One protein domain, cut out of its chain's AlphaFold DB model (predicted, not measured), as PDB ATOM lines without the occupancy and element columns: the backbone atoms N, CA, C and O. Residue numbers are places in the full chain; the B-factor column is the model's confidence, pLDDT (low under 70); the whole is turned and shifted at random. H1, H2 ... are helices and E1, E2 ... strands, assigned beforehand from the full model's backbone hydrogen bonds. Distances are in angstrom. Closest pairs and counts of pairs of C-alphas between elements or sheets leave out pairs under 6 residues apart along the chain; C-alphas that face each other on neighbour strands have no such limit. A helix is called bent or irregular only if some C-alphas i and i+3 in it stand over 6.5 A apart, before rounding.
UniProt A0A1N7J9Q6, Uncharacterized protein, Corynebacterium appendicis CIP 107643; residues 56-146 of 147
ATOM      1  N   TRP A  56     235.298 206.564 177.590       77.94
ATOM      2  CA  TRP A  56     235.862 205.611 176.646       77.94
ATOM      3  C   TRP A  56     236.575 206.383 175.552       77.94
ATOM      4  O   TRP A  56     235.997 207.307 174.985       77.94
ATOM      5  N   ALA A  57     237.810 206.008 175.260       80.50
ATOM      6  CA  ALA A  57     238.610 206.685 174.257       80.50
ATOM      7  C   ALA A  57     239.392 205.683 173.417       80.50
ATOM      8  O   ALA A  57     239.936 204.694 173.930       80.50
ATOM      9  N   GLU A  58     239.487 205.978 172.125       84.88
ATOM     10  CA  GLU A  58     240.432 205.308 171.248       84.88
ATOM     11  C   GLU A  58     241.867 205.602 171.696       84.88
ATOM     12  O   GLU A  58     242.245 206.720 172.045       84.88
ATOM     13  N   THR A  59     242.672 204.552 171.748       86.62
ATOM     14  CA  THR A  59     244.053 204.567 172.212       86.62
ATOM     15  C   THR A  59     244.893 203.807 171.188       86.62
ATOM     16  O   THR A  59     244.541 202.677 170.857       86.62
ATOM     17  N   PRO A  60     246.001 204.371 170.679       89.94
ATOM     18  CA  PRO A  60     246.828 203.684 169.692       89.94
ATOM     19  C   PRO A  60     247.436 202.408 170.280       89.94
ATOM     20  O   PRO A  60     247.872 202.394 171.436       89.94
ATOM     21  N   VAL A  61     247.475 201.340 169.487       90.75
ATOM     22  CA  VAL A  61     248.156 200.089 169.834       90.75
ATOM     23  C   VAL A  61     249.634 200.228 169.494       90.75
ATOM     24  O   VAL A  61     249.996 200.526 168.362       90.75
ATOM     25  N   VAL A  62     250.488 199.990 170.486       90.88
ATOM     26  CA  VAL A  62     251.945 200.071 170.361       90.88
ATOM     27  C   VAL A  62     252.516 198.667 170.486       90.88
ATOM     28  O   VAL A  62     252.265 197.970 171.474       90.88
ATOM     29  N   ARG A  63     253.282 198.237 169.490       89.06
ATOM     30  CA  ARG A  63     253.762 196.861 169.328       89.06
ATOM     31  C   ARG A  63     255.279 196.774 169.523       89.06
ATOM     32  O   ARG A  63     255.982 197.774 169.373       89.06
ATOM     33  N   PRO A  64     255.827 195.589 169.849       86.94
ATOM     34  CA  PRO A  64     257.269 195.398 169.909       86.94
ATOM     35  C   PRO A  64     257.913 195.755 168.565       86.94
ATOM     36  O   PRO A  64     257.538 195.205 167.533       86.94
ATOM     37  N   GLY A  65     258.891 196.660 168.596       84.56
ATOM     38  CA  GLY A  65     259.533 197.210 167.399       84.56
ATOM     39  C   GLY A  65     259.153 198.664 167.116       84.56
ATOM     40  O   GLY A  65     259.936 199.363 166.478       84.56
ATOM     41  N   ASP A  66     258.030 199.144 167.658       84.88
ATOM     42  CA  ASP A  66     257.670 200.559 167.596       84.88
ATOM     43  C   ASP A  66     258.560 201.375 168.543       84.88
ATOM     44  O   ASP A  66     258.838 200.960 169.673       84.88
ATOM     45  N   GLU A  67     258.967 202.572 168.120       83.38
ATOM     46  CA  GLU A  67     259.817 203.466 168.923       83.38
ATOM     47  C   GLU A  67     259.172 203.800 170.282       83.38
ATOM     48  O   GLU A  67     259.830 203.798 171.324       83.38
ATOM     49  N   ALA A  68     257.846 203.969 170.292       84.06
ATOM     50  CA  ALA A  68     257.062 204.258 171.490       84.06
ATOM     51  C   ALA A  68     256.899 203.055 172.446       84.06
ATOM     52  O   ALA A  68     256.429 203.223 173.571       84.06
ATOM     53  N   PHE A  69     257.284 201.834 172.049       83.31
ATOM     54  CA  PHE A  69     257.067 200.634 172.868       83.31
ATOM     55  C   PHE A  69     257.887 200.652 174.167       83.31
ATOM     56  O   PHE A  69     257.439 200.190 175.222       83.31
ATOM     57  N   GLY A  70     259.099 201.207 174.093       77.44
ATOM     58  CA  GLY A  70     260.006 201.360 175.228       77.44
ATOM     59  C   GLY A  70     259.760 202.617 176.062       77.44
ATOM     60  O   GLY A  70     260.324 202.723 177.157       77.44
ATOM     61  N   ASP A  71     258.937 203.553 175.587       76.38
ATOM     62  CA  ASP A  71     258.704 204.834 176.249       76.38
ATOM     63  C   ASP A  71     257.741 204.657 177.438       76.38
ATOM     64  O   ASP A  71     256.569 204.327 177.243       76.38
ATOM     65  N   PRO A  72     258.199 204.833 178.692       64.06
ATOM     66  CA  PRO A  72     257.338 204.718 179.866       64.06
ATOM     67  C   PRO A  72     256.304 205.850 179.979       64.06
ATOM     68  O   PRO A  72     255.367 205.705 180.746       64.06
ATOM     69  N   TYR A  73     256.466 206.948 179.238       66.94
ATOM     70  CA  TYR A  73     255.524 208.071 179.191       66.94
ATOM     71  C   TYR A  73     254.751 208.119 177.864       66.94
ATOM     72  O   TYR A  73     253.904 208.992 177.658       66.94
ATOM     73  N   GLY A  74     255.039 207.171 176.968       68.12
ATOM     74  CA  GLY A  74     254.446 207.073 175.647       68.12
ATOM     75  C   GLY A  74     252.942 206.838 175.730       68.12
ATOM     76  O   GLY A  74     252.461 205.950 176.440       68.12
ATOM     77  N   ARG A  75     252.181 207.631 174.974       70.25
ATOM     78  CA  ARG A  75     250.724 207.496 174.891       70.25
ATOM     79  C   ARG A  75     250.385 206.311 173.986       70.25
ATOM     80  O   ARG A  75     250.633 206.359 172.789       70.25
ATOM     81  N   GLY A  76     249.823 205.252 174.566       84.19
ATOM     82  CA  GLY A  76     249.350 204.085 173.819       84.19
ATOM     83  C   GLY A  76     249.087 202.862 174.693       84.19
ATOM     84  O   GLY A  76     249.378 202.853 175.894       84.19
ATOM     85  N   LEU A  77     248.493 201.832 174.098       88.31
ATOM     86  CA  LEU A  77     248.317 200.513 174.689       88.31
ATOM     87  C   LEU A  77     249.456 199.618 174.199       88.31
ATOM     88  O   LEU A  77     249.474 199.226 173.037       88.31
ATOM     89  N   LYS A  78     250.417 199.310 175.072       91.25
ATOM     90  CA  LYS A  78     251.561 198.461 174.716       91.25
ATOM     91  C   LYS A  78     251.104 197.008 174.703       91.25
ATOM     92  O   LYS A  78     250.824 196.448 175.762       91.25
ATOM     93  N   VAL A  79     251.011 196.407 173.524       92.06
ATOM     94  CA  VAL A  79     250.477 195.053 173.352       92.06
ATOM     95  C   VAL A  79     251.602 194.067 173.048       92.06
ATOM     96  O   VAL A  79     252.385 194.257 172.127       92.06
ATOM     97  N   LEU A  80     251.676 192.999 173.833       88.94
ATOM     98  CA  LEU A  80     252.522 191.832 173.634       88.94
ATOM     99  C   LEU A  80     251.742 190.765 172.855       88.94
ATOM    100  O   LEU A  80     250.610 190.439 173.212       88.94
ATOM    101  N   GLY A  81     252.370 190.175 171.839       83.38
ATOM    102  CA  GLY A  81     251.738 189.187 170.959       83.38
ATOM    103  C   GLY A  81     251.167 189.806 169.682       83.38
ATOM    104  O   GLY A  81     251.496 190.940 169.335       83.38
ATOM    105  N   GLN A  82     250.351 189.040 168.957       82.56
ATOM    106  CA  GLN A  82     249.711 189.521 167.731       82.56
ATOM    107  C   GLN A  82     248.453 190.330 168.052       82.56
ATOM    108  O   GLN A  82     247.632 189.918 168.869       82.56
ATOM    109  N   ALA A  83     248.325 191.488 167.406       81.50
ATOM    110  CA  ALA A  83     247.164 192.362 167.485       81.50
ATOM    111  C   ALA A  83     246.920 192.999 166.113       81.50
ATOM    112  O   ALA A  83     247.675 193.879 165.680       81.50
ATOM    113  N   ASP A  84     245.850 192.561 165.455       80.44
ATOM    114  CA  ASP A  84     245.472 192.964 164.093       80.44
ATOM    115  C   ASP A  84     244.677 194.284 164.065       80.44
ATOM    116  O   ASP A  84     243.801 194.478 163.225       80.44
ATOM    117  N   ALA A  85     244.932 195.187 165.017       83.38
ATOM    118  CA  ALA A  85     244.298 196.501 165.093       83.38
ATOM    119  C   ALA A  85     245.310 197.570 165.491       83.38
ATOM    120  O   ALA A  85     246.116 197.350 166.396       83.38
ATOM    121  N   ASP A  86     245.229 198.732 164.852       87.62
ATOM    122  CA  ASP A  86     246.089 199.880 165.154       87.62
ATOM    123  C   ASP A  86     245.556 200.739 166.305       87.62
ATOM    124  O   ASP A  86     246.287 201.552 166.872       87.62
ATOM    125  N   THR A  87     244.300 200.526 166.696       87.62
ATOM    126  CA  THR A  87     243.654 201.211 167.813       87.62
ATOM    127  C   THR A  87     242.974 200.222 168.755       87.62
ATOM    128  O   THR A  87     242.595 199.104 168.399       87.62
ATOM    129  N   ALA A  88     242.855 200.647 170.004       88.00
ATOM    130  CA  ALA A  88     242.144 199.980 171.075       88.00
ATOM    131  C   ALA A  88     241.110 200.944 171.651       88.00
ATOM    132  O   ALA A  88     241.368 202.141 171.739       88.00
ATOM    133  N   VAL A  89     239.978 200.434 172.117       87.00
ATOM    134  CA  VAL A  89     239.006 201.220 172.878       87.00
ATOM    135  C   VAL A  89     239.262 200.966 174.357       87.00
ATOM    136  O   VAL A  89     239.130 199.837 174.831       87.00
ATOM    137  N   CYS A  90     239.667 202.000 175.089       84.50
ATOM    138  CA  CYS A  90     239.991 201.909 176.507       84.50
ATOM    139  C   CYS A  90     239.004 202.714 177.346       84.50
ATOM    140  O   CYS A  90     238.724 203.873 177.048       84.50
ATOM    141  N   ALA A  91     238.524 202.108 178.427       81.12
ATOM    142  CA  ALA A  91     237.847 202.808 179.501       81.12
ATOM    143  C   ALA A  91     238.879 203.542 180.361       81.12
ATOM    144  O   ALA A  91     239.916 202.988 180.730       81.12
ATOM    145  N   TYR A  92     238.571 204.773 180.728       77.12
ATOM    146  CA  TYR A  92     239.323 205.619 181.635       77.12
ATOM    147  C   TYR A  92     238.387 206.044 182.761       77.12
ATOM    148  O   TYR A  92     237.337 206.627 182.518       77.12
ATOM    149  N   SER A  93     238.767 205.762 183.999       68.62
ATOM    150  CA  SER A  93     238.047 206.160 185.215       68.62
ATOM    151  C   SER A  93     239.056 206.778 186.169       68.62
ATOM    152  O   SER A  93     240.187 206.314 186.192       68.62
ATOM    153  N   LYS A  94     238.725 207.759 187.013       57.44
ATOM    154  CA  LYS A  94     239.687 208.158 188.065       57.44
ATOM    155  C   LYS A  94     239.957 206.934 188.962       57.44
ATOM    156  O   LYS A  94     238.987 206.415 189.505       57.44
ATOM    157  N   PRO A  95     241.206 206.434 189.117       59.91
ATOM    158  CA  PRO A  95     242.506 207.106 188.945       59.91
ATOM    159  C   PRO A  95     243.333 206.773 187.675       59.91
ATOM    160  O   PRO A  95     244.495 207.162 187.609       59.91
ATOM    161  N   GLY A  96     242.808 206.078 186.666       65.25
ATOM    162  CA  GLY A  96     243.549 205.788 185.434       65.25
ATOM    163  C   GLY A  96     242.807 204.948 184.388       65.25
ATOM    164  O   GLY A  96     241.581 204.903 184.315       65.25
ATOM    165  N   ARG A  97     243.583 204.287 183.527       73.94
ATOM    166  CA  ARG A  97     243.068 203.390 182.487       73.94
ATOM    167  C   ARG A  97     242.494 202.123 183.132       73.94
ATOM    168  O   ARG A  97     243.184 201.450 183.890       73.94
ATOM    169  N   GLY A  98     241.232 201.837 182.838       75.56
ATOM    170  CA  GLY A  98     240.519 200.625 183.223       75.56
ATOM    171  C   GLY A  98     240.681 199.522 182.176       75.56
ATOM    172  O   GLY A  98     241.791 199.193 181.764       75.56
ATOM    173  N   ALA A  99     239.565 198.931 181.745       83.38
ATOM    174  CA  ALA A  99     239.567 197.881 180.728       83.38
ATOM    175  C   ALA A  99     239.863 198.439 179.326       83.38
ATOM    176  O   ALA A  99     239.362 199.497 178.958       83.38
ATOM    177  N   CYS A 100     240.620 197.691 178.525       86.50
ATOM    178  CA  CYS A 100     240.870 198.001 177.120       86.50
ATOM    179  C   CYS A 100     240.462 196.842 176.230       86.50
ATOM    180  O   CYS A 100     240.576 195.682 176.626       86.50
ATOM    181  N   PHE A 101     240.043 197.171 175.016       87.75
ATOM    182  CA  PHE A 101     239.585 196.219 174.022       87.75
ATOM    183  C   PHE A 101     240.262 196.501 172.688       87.75
ATOM    184  O   PHE A 101     240.314 197.646 172.249       87.75
ATOM    185  N   VAL A 102     240.757 195.459 172.033       87.94
ATOM    186  CA  VAL A 102     241.357 195.528 170.696       87.94
ATOM    187  C   VAL A 102     240.528 194.618 169.803       87.94
ATOM    188  O   VAL A 102     240.344 193.452 170.138       87.94
ATOM    189  N   ASN A 103     239.966 195.142 168.710       84.94
ATOM    190  CA  ASN A 103     239.021 194.399 167.856       84.94
ATOM    191  C   ASN A 103     237.853 193.742 168.628       84.94
ATOM    192  O   ASN A 103     237.373 192.672 168.262       84.94
ATOM    193  N   GLY A 104     237.396 194.372 169.716       79.81
ATOM    194  CA  GLY A 104     236.329 193.841 170.574       79.81
ATOM    195  C   GLY A 104     236.767 192.746 171.555       79.81
ATOM    196  O   GLY A 104     235.975 192.359 172.409       79.81
ATOM    197  N   GLU A 105     238.019 192.281 171.507       85.19
ATOM    198  CA  GLU A 105     238.573 191.360 172.500       85.19
ATOM    199  C   GLU A 105     239.210 192.127 173.661       85.19
ATOM    200  O   GLU A 105     239.961 193.083 173.461       85.19
ATOM    201  N   GLN A 106     238.929 191.702 174.895       87.19
ATOM    202  CA  GLN A 106     239.487 192.344 176.080       87.19
ATOM    203  C   GLN A 106     240.994 192.085 176.183       87.19
ATOM    204  O   GLN A 106     241.449 190.941 176.235       87.19
ATOM    205  N   ALA A 107     241.764 193.161 176.284       90.19
ATOM    206  CA  ALA A 107     243.191 193.101 176.523       90.19
ATOM    207  C   ALA A 107     243.474 192.723 177.984       90.19
ATOM    208  O   ALA A 107     243.011 193.367 178.929       90.19
ATOM    209  N   VAL A 108     244.273 191.681 178.176       91.31
ATOM    210  CA  VAL A 108     244.696 191.177 179.481       91.31
ATOM    211  C   VAL A 108     245.972 191.893 179.901       91.31
ATOM    212  O   VAL A 108     246.979 191.835 179.203       91.31
ATOM    213  N   GLY A 109     245.954 192.552 181.061       90.56
ATOM    214  CA  GLY A 109     247.159 193.174 181.616       90.56
ATOM    215  C   GLY A 109     248.230 192.125 181.922       90.56
ATOM    216  O   GLY A 109     247.961 191.173 182.655       90.56
ATOM    217  N   MET A 110     249.432 192.308 181.389       88.88
ATOM    218  CA  MET A 110     250.583 191.412 181.543       88.88
ATOM    219  C   MET A 110     251.541 191.854 182.652       88.88
ATOM    220  O   MET A 110     252.409 191.065 183.018       88.88
ATOM    221  N   GLY A 111     251.367 193.061 183.199       82.69
ATOM    222  CA  GLY A 111     252.244 193.689 184.194       82.69
ATOM    223  C   GLY A 111     252.937 194.915 183.627       82.69
ATOM    224  O   GLY A 111     253.190 194.986 182.422       82.69
ATOM    225  N   TYR A 112     253.214 195.893 184.487       78.00
ATOM    226  CA  TYR A 112     253.499 197.267 184.091       78.00
ATOM    227  C   TYR A 112     252.467 197.709 183.036       78.00
ATOM    228  O   TYR A 112     251.367 197.167 182.952       78.00
ATOM    229  N   GLU A 113     252.760 198.675 182.187       84.94
ATOM    230  CA  GLU A 113     251.799 199.150 181.184       84.94
ATOM    231  C   GLU A 113     251.634 198.210 179.970       84.94
ATOM    232  O   GLU A 113     251.230 198.663 178.897       84.94
ATOM    233  N   TYR A 114     251.970 196.922 180.104       89.19
ATOM    234  CA  TYR A 114     251.896 195.932 179.032       89.19
ATOM    235  C   TYR A 114     250.613 195.107 179.103       89.19
ATOM    236  O   TYR A 114     250.171 194.680 180.170       89.19
ATOM    237  N   TYR A 115     250.051 194.826 177.934       91.56
ATOM    238  CA  TYR A 115     248.800 194.102 177.748       91.56
ATOM    239  C   TYR A 115     248.970 193.021 176.686       91.56
ATOM    240  O   TYR A 115     249.924 193.054 175.919       91.56
ATOM    241  N   SER A 116     248.058 192.060 176.609       91.56
ATOM    242  CA  SER A 116     248.006 191.096 175.512       91.56
ATOM    243  C   SER A 116     246.568 190.743 175.165       91.56
ATOM    244  O   SER A 116     245.704 190.692 176.036       91.56
ATOM    245  N   VAL A 117     246.312 190.505 173.883       89.00
ATOM    246  CA  VAL A 117     245.025 190.004 173.366       89.00
ATOM    247  C   VAL A 117     245.163 188.582 172.817       89.00
ATOM    248  O   VAL A 117     244.182 187.856 172.699       89.00
ATOM    249  N   ASP A 118     246.397 188.119 172.599       88.62
ATOM    250  CA  ASP A 118     246.681 186.737 172.233       88.62
ATOM    251  C   ASP A 118     246.476 185.830 173.452       88.62
ATOM    252  O   ASP A 118     247.236 185.870 174.418       88.62
ATOM    253  N   LYS A 119     245.469 184.953 173.396       87.12
ATOM    254  CA  LYS A 119     245.127 184.020 174.485       87.12
ATOM    255  C   LYS A 119     246.306 183.154 174.938       87.12
ATOM    256  O   LYS A 119     246.375 182.800 176.114       87.12
ATOM    257  N   ARG A 120     247.235 182.810 174.039       89.69
ATOM    258  CA  ARG A 120     248.427 182.016 174.375       89.69
ATOM    259  C   ARG A 120     249.422 182.832 175.184       89.69
ATOM    260  O   ARG A 120     250.025 182.296 176.105       89.69
ATOM    261  N   VAL A 121     249.574 184.113 174.859       88.75
ATOM    262  CA  VAL A 121     250.455 185.039 175.581       88.75
ATOM    263  C   VAL A 121     249.813 185.445 176.908       88.75
ATOM    264  O   VAL A 121     250.449 185.333 177.953       88.75
ATOM    265  N   SER A 122     248.529 185.803 176.893       90.19
ATOM    266  CA  SER A 122     247.734 186.168 178.070       90.19
ATOM    267  C   SER A 122     247.679 185.073 179.139       90.19
ATOM    268  O   SER A 122     247.581 185.382 180.325       90.19
ATOM    269  N   ALA A 123     247.807 183.796 178.763       91.25
ATOM    270  CA  ALA A 123     247.904 182.688 179.718       91.25
ATOM    271  C   ALA A 123     249.120 182.798 180.661       91.25
ATOM    272  O   ALA A 123     249.089 182.268 181.772       91.25
ATOM    273  N   PHE A 124     250.172 183.514 180.254       90.69
ATOM    274  CA  PHE A 124     251.364 183.745 181.071       90.69
ATOM    275  C   PHE A 124     251.260 184.976 181.978       90.69
ATOM    276  O   PHE A 124     252.179 185.206 182.766       90.69
ATOM    277  N   ALA A 125     250.154 185.732 181.938       89.69
ATOM    278  CA  ALA A 125     249.960 186.927 182.763       89.69
ATOM    279  C   ALA A 125     250.286 186.725 184.260       89.69
ATOM    280  O   ALA A 125     250.940 187.596 184.834       89.69
ATOM    281  N   PRO A 126     249.924 185.600 184.917       91.56
ATOM    282  CA  PRO A 126     250.267 185.384 186.328       91.56
ATOM    283  C   PRO A 126     251.775 185.360 186.606       91.56
ATOM    284  O   PRO A 126     252.204 185.695 187.706       91.56
ATOM    285  N   VAL A 127     252.577 184.965 185.616       89.44
ATOM    286  CA  VAL A 127     254.037 184.862 185.731       89.44
ATOM    287  C   VAL A 127     254.711 186.159 185.292       89.44
ATOM    288  O   VAL A 127     255.668 186.599 185.924       89.44
ATOM    289  N   THR A 128     254.217 186.798 184.230       87.81
ATOM    290  CA  THR A 128     254.820 188.031 183.705       87.81
ATOM    291  C   THR A 128     254.525 189.239 184.582       87.81
ATOM    292  O   THR A 128     255.394 190.099 184.704       87.81
ATOM    293  N   ARG A 129     253.346 189.292 185.222       89.56
ATOM    294  CA  ARG A 129     252.912 190.433 186.042       89.56
ATOM    295  C   ARG A 129     253.941 190.870 187.077       89.56
ATOM    296  O   ARG A 129     254.451 191.977 186.937       89.56
ATOM    297  N   PRO A 130     254.338 190.016 188.041       86.50
ATOM    298  CA  PRO A 130     255.270 190.436 189.084       86.50
ATOM    299  C   PRO A 130     256.629 190.872 188.524       86.50
ATOM    300  O   PRO A 130     257.248 191.794 189.049       86.50
ATOM    301  N   VAL A 131     257.093 190.236 187.443       87.69
ATOM    302  CA  VAL A 131     258.381 190.556 186.810       87.69
ATOM    303  C   VAL A 131     258.330 191.919 186.125       87.69
ATOM    304  O   VAL A 131     259.227 192.742 186.313       87.69
ATOM    305  N   LEU A 132     257.286 192.165 185.334       86.56
ATOM    306  CA  LEU A 132     257.124 193.416 184.605       86.56
ATOM    307  C   LEU A 132     256.802 194.573 185.553       86.56
ATOM    308  O   LEU A 132     257.376 195.644 185.386       86.56
ATOM    309  N   ASP A 133     255.989 194.355 186.588       86.75
ATOM    310  CA  ASP A 133     255.712 195.354 187.627       86.75
ATOM    311  C   ASP A 133     256.993 195.765 188.365       86.75
ATOM    312  O   ASP A 133     257.261 196.956 188.532       86.75
ATOM    313  N   PHE A 134     257.833 194.794 188.747       86.38
ATOM    314  CA  PHE A 134     259.130 195.073 189.364       86.38
ATOM    315  C   PHE A 134     260.043 195.878 188.432       86.38
ATOM    316  O   PHE A 134     260.638 196.875 188.845       86.38
ATOM    317  N   TYR A 135     260.132 195.472 187.163       83.56
ATOM    318  CA  TYR A 135     260.893 196.201 186.149       83.56
ATOM    319  C   TYR A 135     260.390 197.644 185.993       83.56
ATOM    320  O   TYR A 135     261.185 198.584 185.937       83.56
ATOM    321  N   GLY A 136     259.072 197.824 185.978       83.25
ATOM    322  CA  GLY A 136     258.412 199.118 185.923       83.25
ATOM    323  C   GLY A 136     258.759 200.024 187.096       83.25
ATOM    324  O   GLY A 136     259.177 201.166 186.893       83.25
ATOM    325  N   ALA A 137     258.650 199.497 188.316       82.31
ATOM    326  CA  ALA A 137     259.006 200.213 189.534       82.31
ATOM    327  C   ALA A 137     260.481 200.645 189.516       82.31
ATOM    328  O   ALA A 137     260.786 201.818 189.726       82.31
ATOM    329  N   ALA A 138     261.395 199.733 189.163       82.62
ATOM    330  CA  ALA A 138     262.819 200.042 189.051       82.62
ATOM    331  C   ALA A 138     263.092 201.145 188.014       82.62
ATOM    332  O   ALA A 138     263.881 202.062 188.261       82.62
ATOM    333  N   LYS A 139     262.413 201.098 186.862       77.69
ATOM    334  CA  LYS A 139     262.547 202.105 185.803       77.69
ATOM    335  C   LYS A 139     262.049 203.480 186.252       77.69
ATOM    336  O   LYS A 139     262.716 204.478 185.980       77.69
ATOM    337  N   GLN A 140     260.922 203.541 186.961       75.88
ATOM    338  CA  GLN A 140     260.389 204.793 187.504       75.88
ATOM    339  C   GLN A 140     261.329 205.403 188.551       75.88
ATOM    340  O   GLN A 140     261.634 206.590 188.454       75.88
ATOM    341  N   THR A 141     261.864 204.601 189.479       75.75
ATOM    342  CA  THR A 141     262.834 205.071 190.485       75.75
ATOM    343  C   THR A 141     264.112 205.621 189.848       75.75
ATOM    344  O   THR A 141     264.616 206.671 190.246       75.75
ATOM    345  N   LEU A 142     264.638 204.950 188.820       71.62
ATOM    346  CA  LEU A 142     265.823 205.428 188.100       71.62
ATOM    347  C   LEU A 142     265.556 206.717 187.311       71.62
ATOM    348  O   LEU A 142     266.453 207.551 187.189       71.62
ATOM    349  N   SER A 143     264.340 206.896 186.789       66.81
ATOM    350  CA  SER A 143     263.927 208.121 186.093       66.81
ATOM    351  C   SER A 143     263.770 209.301 187.061       66.81
ATOM    352  O   SER A 143     264.235 210.400 186.770       66.81
ATOM    353  N   SER A 144     263.211 209.074 188.259       62.75
ATOM    354  CA  SER A 144     263.007 210.127 189.268       62.75
ATOM    355  C   SER A 144     264.295 210.686 189.880       62.75
ATOM    356  O   SER A 144     264.253 211.738 190.504       62.75
ATOM    357  N   HIS A 145     265.437 210.012 189.709       57.88
ATOM    358  CA  HIS A 145     266.749 210.479 190.177       57.88
ATOM    359  C   HIS A 145     267.558 211.247 189.118       57.88
ATOM    360  O   HIS A 145     268.702 211.616 189.378       57.88
ATOM    361  N   ARG A 146     267.004 211.467 187.919       53.44
ATOM    362  CA  ARG A 146     267.648 212.261 186.856       53.44
ATOM    363  C   ARG A 146     267.176 213.719 186.785       53.44
ATOM    364  O   ARG A 146     267.565 214.408 185.844       53.44
TER     365      ARG A 146
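What this domain is: This is residues 56 to 146 of the 147 residues of an uncharacterized protein of Corynebacterium appendicis CIP 107643 (UniProt A0A1N7J9Q6). One six-stranded sheet is curled like part of a barrel and folded back on itself, so that E4 and E3 face E2, E6 and E5, with E1 as the hinge. The long helix H3 runs beside the edge strand E5 with residues 125 to 136 and then on past the sheet, while the short helices H1 and H2 only graze the sheet. The printed part has 91 residues, with three named helices and six named strands in the order E1, H1, E2, E3, E4, E5, E6, H2, H3. The sheet is mixed, in the order E4, E3, E1, E2, E6, E5, and the class is mixed, helices and strands. The whole is compact, with a radius of gyration of the C-alphas of 13.0 A and spans of 40, 28 and 27 A.

Where its parts are: E1, residues 56 to 62, begins at C-alpha 56 (235.862, 205.611, 176.646) and is 18.1 A long. H1 holds residues 67 to 70 and E2 residues 77 to 80. E3, residues 87 to 93, is 18.9 A long, and E4, residues 96 to 102, is 18.1 A long. E5 holds residues 108 to 111, E6 residues 114 to 116 and H2 residues 119 to 122. H3, residues 125 to 144, is 27.4 A long and ends at C-alpha 144 (263.007, 210.127, 189.268). H1 and H3 are irregular, but only just: C-alphas 67 and 70 are 6.7 A apart, and C-alphas 127 and 130 are 6.6 A apart.

How they stand to each other: The sheet is strongly twisted. E1 pairs with E3 over residues 56 to 60, antiparallel, with N 59 and O 88 at 2.7 A, and with E2 over residues 61 to 62, parallel, with N 62 and O 77 at 2.8 A. E1, H1 and E2 form a strand-helix-strand unit, two parallel neighbour strands with a helix between, and its crossover is right-handed. E3 and E4 are an antiparallel hairpin, with N 91 and O 99 at 2.8 A. E2 and E6 are parallel, with N 80 and O 115 at 2.7 A. E5 and E6 are an antiparallel hairpin, with N 110 and O 114 at 2.8 A. H3 stands at the sheet's level, its height over the sheet being 0.7 A; the closest C-alphas of E5 and H3, those of Gly 111 and Arg 129, are 3.8 A apart. H2 and H3 meet only through their link. In H3, 14 of 16 O i to N i+4 pairs are within hydrogen-bond range; H1 and H2 are too short for such a pair.

The domain as a whole: The two C-alphas farthest apart, those of Gly 104 and His 145, are 39.8 A apart. The printed part has no cut, and no link is long. The mean pLDDT of the printed part is 82.5, with residues 72 to 74, 93 to 96 and 143 to 146 under 70.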